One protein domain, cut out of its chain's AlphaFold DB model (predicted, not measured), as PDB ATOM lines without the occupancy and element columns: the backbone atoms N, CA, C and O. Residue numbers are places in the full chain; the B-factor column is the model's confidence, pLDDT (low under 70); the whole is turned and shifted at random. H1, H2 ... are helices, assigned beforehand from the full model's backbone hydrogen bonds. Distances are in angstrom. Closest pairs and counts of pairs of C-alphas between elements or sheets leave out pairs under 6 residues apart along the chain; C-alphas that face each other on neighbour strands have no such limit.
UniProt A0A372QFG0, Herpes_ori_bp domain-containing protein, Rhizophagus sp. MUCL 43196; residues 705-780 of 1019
ATOM      1  N   GLU A 705     264.963 242.727 429.352       75.81
ATOM      2  CA  GLU A 705     263.792 241.946 428.948       75.81
ATOM      3  C   GLU A 705     262.521 242.802 428.839       75.81
ATOM      4  O   GLU A 705     261.781 242.660 427.870       75.81
ATOM      5  N   GLU A 706     262.280 243.741 429.759       72.31
ATOM      6  CA  GLU A 706     261.141 244.671 429.652       72.31
ATOM      7  C   GLU A 706     261.276 245.603 428.444       72.31
ATOM      8  O   GLU A 706     260.302 245.823 427.723       72.31
ATOM      9  N   ARG A 707     262.492 246.094 428.162       74.12
ATOM     10  CA  ARG A 707     262.778 246.878 426.947       74.12
ATOM     11  C   ARG A 707     262.470 246.089 425.681       74.12
ATOM     12  O   ARG A 707     261.906 246.651 424.748       74.12
ATOM     13  N   ALA A 708     262.839 244.809 425.645       78.81
ATOM     14  CA  ALA A 708     262.569 243.948 424.499       78.81
ATOM     15  C   ALA A 708     261.067 243.657 424.353       78.81
ATOM     16  O   ALA A 708     260.542 243.775 423.252       78.81
ATOM     17  N   LYS A 709     260.355 243.381 425.456       77.56
ATOM     18  CA  LYS A 709     258.892 243.196 425.465       77.56
ATOM     19  C   LYS A 709     258.143 244.447 424.993       77.56
ATOM     20  O   LYS A 709     257.207 244.314 424.215       77.56
ATOM     21  N   TYR A 710     258.577 245.643 425.399       75.44
ATOM     22  CA  TYR A 710     258.052 246.914 424.883       75.44
ATOM     23  C   TYR A 710     258.307 247.058 423.373       75.44
ATOM     24  O   TYR A 710     257.369 247.250 422.603       75.44
ATOM     25  N   CYS A 711     259.556 246.878 422.929       71.88
ATOM     26  CA  CYS A 711     259.935 246.986 421.513       71.88
ATOM     27  C   CYS A 711     259.335 245.892 420.607       71.88
ATOM     28  O   CYS A 711     259.402 246.026 419.391       71.88
ATOM     29  N   ALA A 712     258.790 244.813 421.176       74.19
ATOM     30  CA  ALA A 712     258.125 243.737 420.443       74.19
ATOM     31  C   ALA A 712     256.592 243.876 420.392       74.19
ATOM     32  O   ALA A 712     255.964 243.271 419.527       74.19
ATOM     33  N   LYS A 713     255.985 244.646 421.308       71.31
ATOM     34  CA  LYS A 713     254.529 244.867 421.365       71.31
ATOM     35  C   LYS A 713     254.099 246.225 420.819       71.31
ATOM     36  O   LYS A 713     253.199 246.284 419.990       71.31
ATOM     37  N   ASP A 714     254.732 247.290 421.307       52.91
ATOM     38  CA  ASP A 714     254.240 248.668 421.172       52.91
ATOM     39  C   ASP A 714     255.274 249.622 420.539       52.91
ATOM     40  O   ASP A 714     254.919 250.710 420.085       52.91
ATOM     41  N   GLY A 715     256.558 249.244 420.536       57.31
ATOM     42  CA  GLY A 715     257.658 250.063 420.019       57.31
ATOM     43  C   GLY A 715     257.891 249.917 418.512       57.31
ATOM     44  O   GLY A 715     257.682 248.856 417.929       57.31
ATOM     45  N   ASP A 716     258.380 250.988 417.884       55.25
ATOM     46  CA  ASP A 716     258.762 251.001 416.470       55.25
ATOM     47  C   ASP A 716     260.262 250.693 416.250       55.25
ATOM     48  O   ASP A 716     261.036 250.433 417.179       55.25
ATOM     49  N   PHE A 717     260.707 250.755 414.991       54.53
ATOM     50  CA  PHE A 717     262.119 250.571 414.639       54.53
ATOM     51  C   PHE A 717     263.049 251.612 415.296       54.53
ATOM     52  O   PHE A 717     264.219 251.318 415.537       54.53
ATOM     53  N   VAL A 718     262.556 252.813 415.625       54.97
ATOM     54  CA  VAL A 718     263.332 253.851 416.316       54.97
ATOM     55  C   VAL A 718     263.484 253.514 417.797       54.97
ATOM     56  O   VAL A 718     264.569 253.710 418.344       54.97
ATOM     57  N   ASP A 719     262.456 252.966 418.446       61.47
ATOM     58  CA  ASP A 719     262.549 252.475 419.826       61.47
ATOM     59  C   ASP A 719     263.466 251.243 419.950       61.47
ATOM     60  O   ASP A 719     264.212 251.148 420.934       61.47
ATOM     61  N   ILE A 720     263.512 250.365 418.937       68.06
ATOM     62  CA  ILE A 720     264.519 249.289 418.834       68.06
ATOM     63  C   ILE A 720     265.938 249.883 418.795       68.06
ATOM     64  O   ILE A 720     266.772 249.524 419.631       68.06
ATOM     65  N   ILE A 721     266.207 250.830 417.883       67.12
ATOM     66  CA  ILE A 721     267.518 251.503 417.761       67.12
ATOM     67  C   ILE A 721     267.885 252.226 419.065       67.12
ATOM     68  O   ILE A 721     269.004 252.094 419.563       67.12
ATOM     69  N   ALA A 722     266.947 252.976 419.650       66.75
ATOM     70  CA  ALA A 722     267.181 253.773 420.849       66.75
ATOM     71  C   ALA A 722     267.520 252.901 422.067       66.75
ATOM     72  O   ALA A 722     268.442 253.234 422.816       66.75
ATOM     73  N   ASN A 723     266.831 251.770 422.255       73.44
ATOM     74  CA  ASN A 723     267.151 250.828 423.329       73.44
ATOM     75  C   ASN A 723     268.455 250.063 423.061       73.44
ATOM     76  O   ASN A 723     269.260 249.909 423.980       73.44
ATOM     77  N   HIS A 724     268.720 249.663 421.815       76.88
ATOM     78  CA  HIS A 724     269.989 249.042 421.426       76.88
ATOM     79  C   HIS A 724     271.194 249.968 421.694       76.88
ATOM     80  O   HIS A 724     272.174 249.550 422.317       76.88
ATOM     81  N   TRP A 725     271.118 251.246 421.308       71.31
ATOM     82  CA  TRP A 725     272.173 252.233 421.572       71.31
ATOM     83  C   TRP A 725     272.287 252.620 423.053       71.31
ATOM     84  O   TRP A 725     273.397 252.851 423.531       71.31
ATOM     85  N   ALA A 726     271.189 252.624 423.819       71.19
ATOM     86  CA  ALA A 726     271.234 252.851 425.269       71.19
ATOM     87  C   ALA A 726     272.009 251.756 426.037       71.19
ATOM     88  O   ALA A 726     272.520 252.021 427.129       71.19
ATOM     89  N   LEU A 727     272.123 250.553 425.458       73.94
ATOM     90  CA  LEU A 727     272.926 249.428 425.954       73.94
ATOM     91  C   LEU A 727     274.371 249.414 425.409       73.94
ATOM     92  O   LEU A 727     275.134 248.512 425.753       73.94
ATOM     93  N   GLY A 728     274.745 250.384 424.566       68.62
ATOM     94  CA  GLY A 728     276.064 250.481 423.930       68.62
ATOM     95  C   GLY A 728     277.171 251.119 424.792       68.62
ATOM     96  O   GLY A 728     276.919 251.643 425.885       68.62
ATOM     97  N   PRO A 729     278.427 251.109 424.302       63.25
ATOM     98  CA  PRO A 729     279.607 251.480 425.079       63.25
ATOM     99  C   PRO A 729     279.706 252.974 425.394       63.25
ATOM    100  O   PRO A 729     279.990 253.812 424.540       63.25
ATOM    101  N   LYS A 730     279.582 253.304 426.684       65.56
ATOM    102  CA  LYS A 730     279.731 254.682 427.197       65.56
ATOM    103  C   LYS A 730     281.188 255.178 427.266       65.56
ATOM    104  O   LYS A 730     281.412 256.347 427.561       65.56
ATOM    105  N   ASN A 731     282.183 254.309 427.069       67.06
ATOM    106  CA  ASN A 731     283.605 254.669 426.954       67.06
ATOM    107  C   ASN A 731     284.377 253.595 426.152       67.06
ATOM    108  O   ASN A 731     283.810 252.577 425.767       67.06
ATOM    109  N   LYS A 732     285.678 253.813 425.908       71.69
ATOM    110  CA  LYS A 732     286.550 252.900 425.133       71.69
ATOM    111  C   LYS A 732     287.292 251.856 425.991       71.69
ATOM    112  O   LYS A 732     288.370 251.397 425.608       71.69
ATOM    113  N   ASP A 733     286.767 251.509 427.165       77.12
ATOM    114  CA  ASP A 733     287.352 250.463 428.011       77.12
ATOM    115  C   ASP A 733     287.057 249.069 427.434       77.12
ATOM    116  O   ASP A 733     285.934 248.759 427.042       77.12
ATOM    117  N   LYS A 734     288.075 248.208 427.409       73.00
ATOM    118  CA  LYS A 734     288.016 246.851 426.857       73.00
ATOM    119  C   LYS A 734     287.071 245.945 427.645       73.00
ATOM    120  O   LYS A 734     286.379 245.136 427.034       73.00
ATOM    121  N   ASN A 735     287.033 246.079 428.973       72.88
ATOM    122  CA  ASN A 735     286.142 245.268 429.805       72.88
ATOM    123  C   ASN A 735     284.683 245.713 429.607       72.88
ATOM    124  O   ASN A 735     283.787 244.878 429.473       72.88
ATOM    125  N   LYS A 736     284.461 247.025 429.469       74.12
ATOM    126  CA  LYS A 736     283.143 247.609 429.202       74.12
ATOM    127  C   LYS A 736     282.617 247.260 427.806       74.12
ATOM    128  O   LYS A 736     281.502 246.770 427.701       74.12
ATOM    129  N   ILE A 737     283.451 247.370 426.766       72.69
ATOM    130  CA  ILE A 737     283.150 246.930 425.388       72.69
ATOM    131  C   ILE A 737     282.651 245.477 425.349       72.69
ATOM    132  O   ILE A 737     281.676 245.179 424.663       72.69
ATOM    133  N   VAL A 738     283.283 244.569 426.104       73.88
ATOM    134  CA  VAL A 738     282.852 243.162 426.174       73.88
ATOM    135  C   VAL A 738     281.502 243.012 426.891       73.88
ATOM    136  O   VAL A 738     280.653 242.252 426.422       73.88
ATOM    137  N   ALA A 739     281.274 243.745 427.984       72.19
ATOM    138  CA  ALA A 739     280.001 243.731 428.707       72.19
ATOM    139  C   ALA A 739     278.844 244.337 427.889       72.19
ATOM    140  O   ALA A 739     277.748 243.781 427.870       72.19
ATOM    141  N   ASP A 740     279.085 245.435 427.174       73.50
ATOM    142  CA  ASP A 740     278.071 246.150 426.392       73.50
ATOM    143  C   ASP A 740     277.702 245.385 425.111       73.50
ATOM    144  O   ASP A 740     276.518 245.219 424.819       73.50
ATOM    145  N   ALA A 741     278.680 244.769 424.433       75.12
ATOM    146  CA  ALA A 741     278.413 243.812 423.355       75.12
ATOM    147  C   ALA A 741     277.549 242.625 423.827       75.12
ATOM    148  O   ALA A 741     276.675 242.155 423.095       75.12
ATOM    149  N   SER A 742     277.769 242.148 425.060       77.75
ATOM    150  CA  SER A 742     276.951 241.097 425.677       77.75
ATOM    151  C   SER A 742     275.521 241.587 425.944       77.75
ATOM    152  O   SER A 742     274.568 240.941 425.520       77.75
ATOM    153  N   ARG A 743     275.353 242.777 426.545       78.50
ATOM    154  CA  ARG A 743     274.035 243.397 426.787       78.50
ATOM    155  C   ARG A 743     273.226 243.579 425.502       78.50
ATOM    156  O   ARG A 743     272.054 243.209 425.472       78.50
ATOM    157  N   GLN A 744     273.843 244.103 424.443       81.06
ATOM    158  CA  GLN A 744     273.192 244.256 423.140       81.06
ATOM    159  C   GLN A 744     272.835 242.904 422.505       81.06
ATOM    160  O   GLN A 744     271.741 242.764 421.963       81.06
ATOM    161  N   SER A 745     273.699 241.889 422.620       80.62
ATOM    162  CA  SER A 745     273.405 240.533 422.126       80.62
ATOM    163  C   SER A 745     272.210 239.902 422.855       80.62
ATOM    164  O   SER A 745     271.335 239.322 422.215       80.62
ATOM    165  N   THR A 746     272.125 240.070 424.180       79.62
ATOM    166  CA  THR A 746     270.984 239.618 424.996       79.62
ATOM    167  C   THR A 746     269.694 240.346 424.621       79.62
ATOM    168  O   THR A 746     268.644 239.716 424.529       79.62
ATOM    169  N   PHE A 747     269.761 241.654 424.348       82.25
ATOM    170  CA  PHE A 747     268.617 242.425 423.853       82.25
ATOM    171  C   PHE A 747     268.115 241.895 422.501       82.25
ATOM    172  O   PHE A 747     266.919 241.674 422.349       82.25
ATOM    173  N   CYS A 748     269.013 241.590 421.558       77.88
ATOM    174  CA  CYS A 748     268.647 241.002 420.264       77.88
ATOM    175  C   CYS A 748     267.968 239.633 420.406       77.88
ATOM    176  O   CYS A 748     266.956 239.383 419.757       77.88
ATOM    177  N   ALA A 749     268.489 238.763 421.279       82.12
ATOM    178  CA  ALA A 749     267.860 237.477 421.571       82.12
ATOM    179  C   ALA A 749     266.444 237.664 422.144       82.12
ATOM    180  O   ALA A 749     265.506 237.012 421.694       82.12
ATOM    181  N   LYS A 750     266.265 238.621 423.063       83.81
ATOM    182  CA  LYS A 750     264.966 238.924 423.676       83.81
ATOM    183  C   LYS A 750     263.969 239.597 422.722       83.81
ATOM    184  O   LYS A 750     262.771 239.397 422.887       83.81
ATOM    185  N   LEU A 751     264.431 240.338 421.711       81.31
ATOM    186  CA  LEU A 751     263.578 240.821 420.612       81.31
ATOM    187  C   LEU A 751     263.085 239.659 419.733       81.31
ATOM    188  O   LEU A 751     261.907 239.617 419.390       81.31
ATOM    189  N   ALA A 752     263.957 238.695 419.419       83.19
ATOM    190  CA  ALA A 752     263.584 237.504 418.654       83.19
ATOM    191  C   ALA A 752     262.617 236.593 419.436       83.19
ATOM    192  O   ALA A 752     261.625 236.137 418.878       83.19
ATOM    193  N   GLU A 753     262.841 236.394 420.744       83.81
ATOM    194  CA  GLU A 753     261.878 235.738 421.650       83.81
ATOM    195  C   GLU A 753     260.526 236.476 421.708       83.81
ATOM    196  O   GLU A 753     259.489 235.849 421.907       83.81
ATOM    197  N   GLY A 754     260.527 237.801 421.518       80.50
ATOM    198  CA  GLY A 754     259.323 238.629 421.424       80.50
ATOM    199  C   GLY A 754     258.593 238.567 420.076       80.50
ATOM    200  O   GLY A 754     257.533 239.171 419.954       80.50
ATOM    201  N   GLY A 755     259.129 237.860 419.074       77.12
ATOM    202  CA  GLY A 755     258.533 237.745 417.738       77.12
ATOM    203  C   GLY A 755     258.947 238.832 416.735       77.12
ATOM    204  O   GLY A 755     258.373 238.896 415.650       77.12
ATOM    205  N   VAL A 756     259.940 239.673 417.051       77.25
ATOM    206  CA  VAL A 756     260.461 240.672 416.100       77.25
ATOM    207  C   VAL A 756     261.253 239.975 414.991       77.25
ATOM    208  O   VAL A 756     262.131 239.152 415.259       77.25
ATOM    209  N   GLU A 757     260.966 240.324 413.734       75.50
ATOM    210  CA  GLU A 757     261.581 239.697 412.563       75.50
ATOM    211  C   GLU A 757     263.116 239.813 412.577       75.50
ATOM    212  O   GLU A 757     263.688 240.890 412.770       75.50
ATOM    213  N   THR A 758     263.804 238.700 412.305       74.38
ATOM    214  CA  THR A 758     265.273 238.632 412.341       74.38
ATOM    215  C   THR A 758     265.938 239.631 411.391       74.38
ATOM    216  O   THR A 758     266.986 240.166 411.735       74.38
ATOM    217  N   ALA A 759     265.323 239.953 410.246       69.75
ATOM    218  CA  ALA A 759     265.824 240.969 409.316       69.75
ATOM    219  C   ALA A 759     265.866 242.382 409.937       69.75
ATOM    220  O   ALA A 759     266.836 243.120 409.743       69.75
ATOM    221  N   ILE A 760     264.853 242.740 410.732       69.12
ATOM    222  CA  ILE A 760     264.769 244.024 411.448       69.12
ATOM    223  C   ILE A 760     265.846 244.074 412.542       69.12
ATOM    224  O   ILE A 760     266.577 245.060 412.645       69.12
ATOM    225  N   ILE A 761     266.014 242.987 413.303       73.62
ATOM    226  CA  ILE A 761     267.059 242.867 414.335       73.62
ATOM    227  C   ILE A 761     268.461 242.987 413.710       73.62
ATOM    228  O   ILE A 761     269.288 243.761 414.195       73.62
ATOM    229  N   ASP A 762     268.721 242.281 412.604       72.94
ATOM    230  CA  ASP A 762     270.010 242.309 411.900       72.94
ATOM    231  C   ASP A 762     270.329 243.665 411.255       72.94
ATOM    232  O   ASP A 762     271.504 244.009 411.123       72.94
ATOM    233  N   THR A 763     269.309 244.447 410.889       68.62
ATOM    234  CA  THR A 763     269.476 245.786 410.301       68.62
ATOM    235  C   THR A 763     269.666 246.873 411.362       68.62
ATOM    236  O   THR A 763     270.484 247.772 411.175       68.62
ATOM    237  N   PHE A 764     268.926 246.811 412.475       64.12
ATOM    238  CA  PHE A 764     268.781 247.942 413.404       64.12
ATOM    239  C   PHE A 764     269.355 247.726 414.814       64.12
ATOM    240  O   PHE A 764     269.562 248.703 415.533       64.12
ATOM    241  N   ALA A 765     269.642 246.483 415.214       66.62
ATOM    242  CA  ALA A 765     270.135 246.143 416.556       66.62
ATOM    243  C   ALA A 765     271.505 245.425 416.558       66.62
ATOM    244  O   ALA A 765     271.921 244.877 417.581       66.62
ATOM    245  N   LYS A 766     272.230 245.410 415.431       75.19
ATOM    246  CA  LYS A 766     273.423 244.570 415.235       75.19
ATOM    247  C   LYS A 766     274.699 245.373 414.970       75.19
ATOM    248  O   LYS A 766     275.164 245.478 413.835       75.19
ATOM    249  N   ASP A 767     275.315 245.888 416.034       75.06
ATOM    250  CA  ASP A 767     276.620 246.560 415.950       75.06
ATOM    251  C   ASP A 767     277.750 245.574 415.584       75.06
ATOM    252  O   ASP A 767     278.383 244.916 416.417       75.06
ATOM    253  N   LYS A 768     278.003 245.475 414.278       70.75
ATOM    254  CA  LYS A 768     279.018 244.607 413.677       70.75
ATOM    255  C   LYS A 768     280.452 245.026 414.027       70.75
ATOM    256  O   LYS A 768     281.337 244.170 413.980       70.75
ATOM    257  N   GLU A 769     280.698 246.293 414.364       74.12
ATOM    258  CA  GLU A 769     282.027 246.793 414.741       74.12
ATOM    259  C   GLU A 769     282.321 246.457 416.208       74.12
ATOM    260  O   GLU A 769     283.345 245.833 416.503       74.12
ATOM    261  N   LEU A 770     281.376 246.730 417.112       76.38
ATOM    262  CA  LEU A 770     281.481 246.381 418.529       76.38
ATOM    263  C   LEU A 770     281.625 244.869 418.744       76.38
ATOM    264  O   LEU A 770     282.454 244.427 419.544       76.38
ATOM    265  N   ILE A 771     280.870 244.060 417.992       70.06
ATOM    266  CA  ILE A 771     281.003 242.598 418.011       70.06
ATOM    267  C   ILE A 771     282.408 242.176 417.551       70.06
ATOM    268  O   ILE A 771     283.006 241.285 418.161       70.06
ATOM    269  N   GLN A 772     282.980 242.801 416.515       70.75
ATOM    270  CA  GLN A 772     284.338 242.481 416.059       70.75
ATOM    271  C   GLN A 772     285.407 242.870 417.085       70.75
ATOM    272  O   GLN A 772     286.284 242.053 417.381       70.75
ATOM    273  N   ASP A 773     285.332 244.066 417.669       70.75
ATOM    274  CA  ASP A 773     286.327 244.527 418.642       70.75
ATOM    275  C   ASP A 773     286.208 243.778 419.986       70.75
ATOM    276  O   ASP A 773     287.232 243.387 420.551       70.75
ATOM    277  N   SER A 774     284.996 243.431 420.437       74.25
ATOM    278  CA  SER A 774     284.773 242.516 421.572       74.25
ATOM    279  C   SER A 774     285.412 241.140 421.323       74.25
ATOM    280  O   SER A 774     286.229 240.675 422.124       74.25
ATOM    281  N   ASN A 775     285.163 240.524 420.160       72.38
ATOM    282  CA  ASN A 775     285.798 239.257 419.770       72.38
ATOM    283  C   ASN A 775     287.336 239.358 419.712       72.38
ATOM    284  O   ASN A 775     288.048 238.442 420.126       72.38
ATOM    285  N   LYS A 776     287.878 240.478 419.228       72.00
ATOM    286  CA  LYS A 776     289.322 240.761 419.134       72.00
ATOM    287  C   LYS A 776     289.962 240.952 420.514       72.00
ATOM    288  O   LYS A 776     291.059 240.436 420.746       72.00
ATOM    289  N   ILE A 777     289.266 241.605 421.450       70.94
ATOM    290  CA  ILE A 777     289.649 241.715 422.866       70.94
ATOM    291  C   ILE A 777     289.674 240.325 423.513       70.94
ATOM    292  O   ILE A 777     290.719 239.923 424.028       70.94
ATOM    293  N   GLN A 778     288.589 239.552 423.404       60.94
ATOM    294  CA  GLN A 778     288.499 238.194 423.955       60.94
ATOM    295  C   GLN A 778     289.559 237.252 423.358       60.94
ATOM    296  O   GLN A 778     290.190 236.476 424.083       60.94
ATOM    297  N   LYS A 779     289.837 237.347 422.051       58.59
ATOM    298  CA  LYS A 779     290.901 236.585 421.369       58.59
ATOM    299  C   LYS A 779     292.295 236.986 421.867       58.59
ATOM    300  O   LYS A 779     293.141 236.113 422.056       58.59
ATOM    301  N   LYS A 780     292.540 238.274 422.146       61.97
ATOM    302  CA  LYS A 780     293.809 238.768 422.719       61.97
ATOM    303  C   LYS A 780     293.981 238.374 424.192       61.97
ATOM    304  O   LYS A 780     295.079 237.975 424.575       61.97
TER     305      LYS A 780
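What this domain is: This is residues 705 to 780 of the 1019 residues of the protein "Herpes_ori_bp domain-containing protein" of Rhizophagus sp. MUCL 43196 (UniProt A0A372QFG0). One long helix, H3, runs along the longest axis as a spine, with shorter helices at its two ends: H1 and H4 pack on its later part, and H5 crosses its early part. H2 packs on H1 and H4 and runs close to the spine, so that H1, H2 and H4 gather about the later half of H3 while H5 is on its own at the other end. The printed part has 76 residues with five named helices, H1 to H5 in order, and no named strand, and the class is all helix. The whole is compact, with a radius of gyration of the C-alphas of 12.4 A, but elongated in outline, spanning 39 by 21 by 17 A.

Where its parts are: Find C-alpha 734 at (288.016, 246.851, 426.857); from there H3, residues 734 to 753, runs 28.9 A to C-alpha 753 at (261.878, 235.738, 421.650). Before it come H1, residues 705 to 713, 12.3 A long, and H2, residues 717 to 726, 14.2 A long. After it come H4, residues 758 to 764, and H5, residues 768 to 780, which runs 18.3 A and ends at C-alpha 780 at (293.809, 238.768, 422.719).

How they stand to each other: Begin at the hub, H3, which touches three helices. Its residues 734 to 741 alone touch H5, opposite ways at a steep tilt of 51 degrees; look at the closest C-alphas, those of Val 738 and Ser 774, 5.0 A apart. Its residues 747 to 751 alone touch H1, the same way at a steep tilt of 42 degrees, with the C-alphas of Ala 708 and Leu 751 closest at 5.1 A. Its residues 748 to 752 alone touch H4, closest at the C-alphas of Cys 748 and Ile 761, 6.4 A apart; H3 and H4 form a helical hairpin. H2 is close to H3 but not clearly touching, with the C-alphas of His 724 and Gln 744 6.0 A apart. H2 touches H4 at a steep tilt of 64 degrees, closest at the C-alphas of Ile 721 and Phe 764, 5.8 A apart. H1 and H2, a helical hairpin, only just touch, with 3 pairs of C-alphas within 8 A, the closest being Cys 711 and Ile 720 at 5.8 A. H5 is apart from H1, H2 and H4. In H1, H2, H3, H4 and H5 every O i to N i+4 pair is within hydrogen-bond range.

The domain as a whole: The two C-alphas farthest apart, those of Asp 714 and Lys 780, are 40.8 A apart. The printed part has no cut. No link is long: H2 to H3 is short, and the others are tight. The mean pLDDT of the printed part is 72.0, and 21 residues are under 70, among them residues 714 to 722 and 778 to 780.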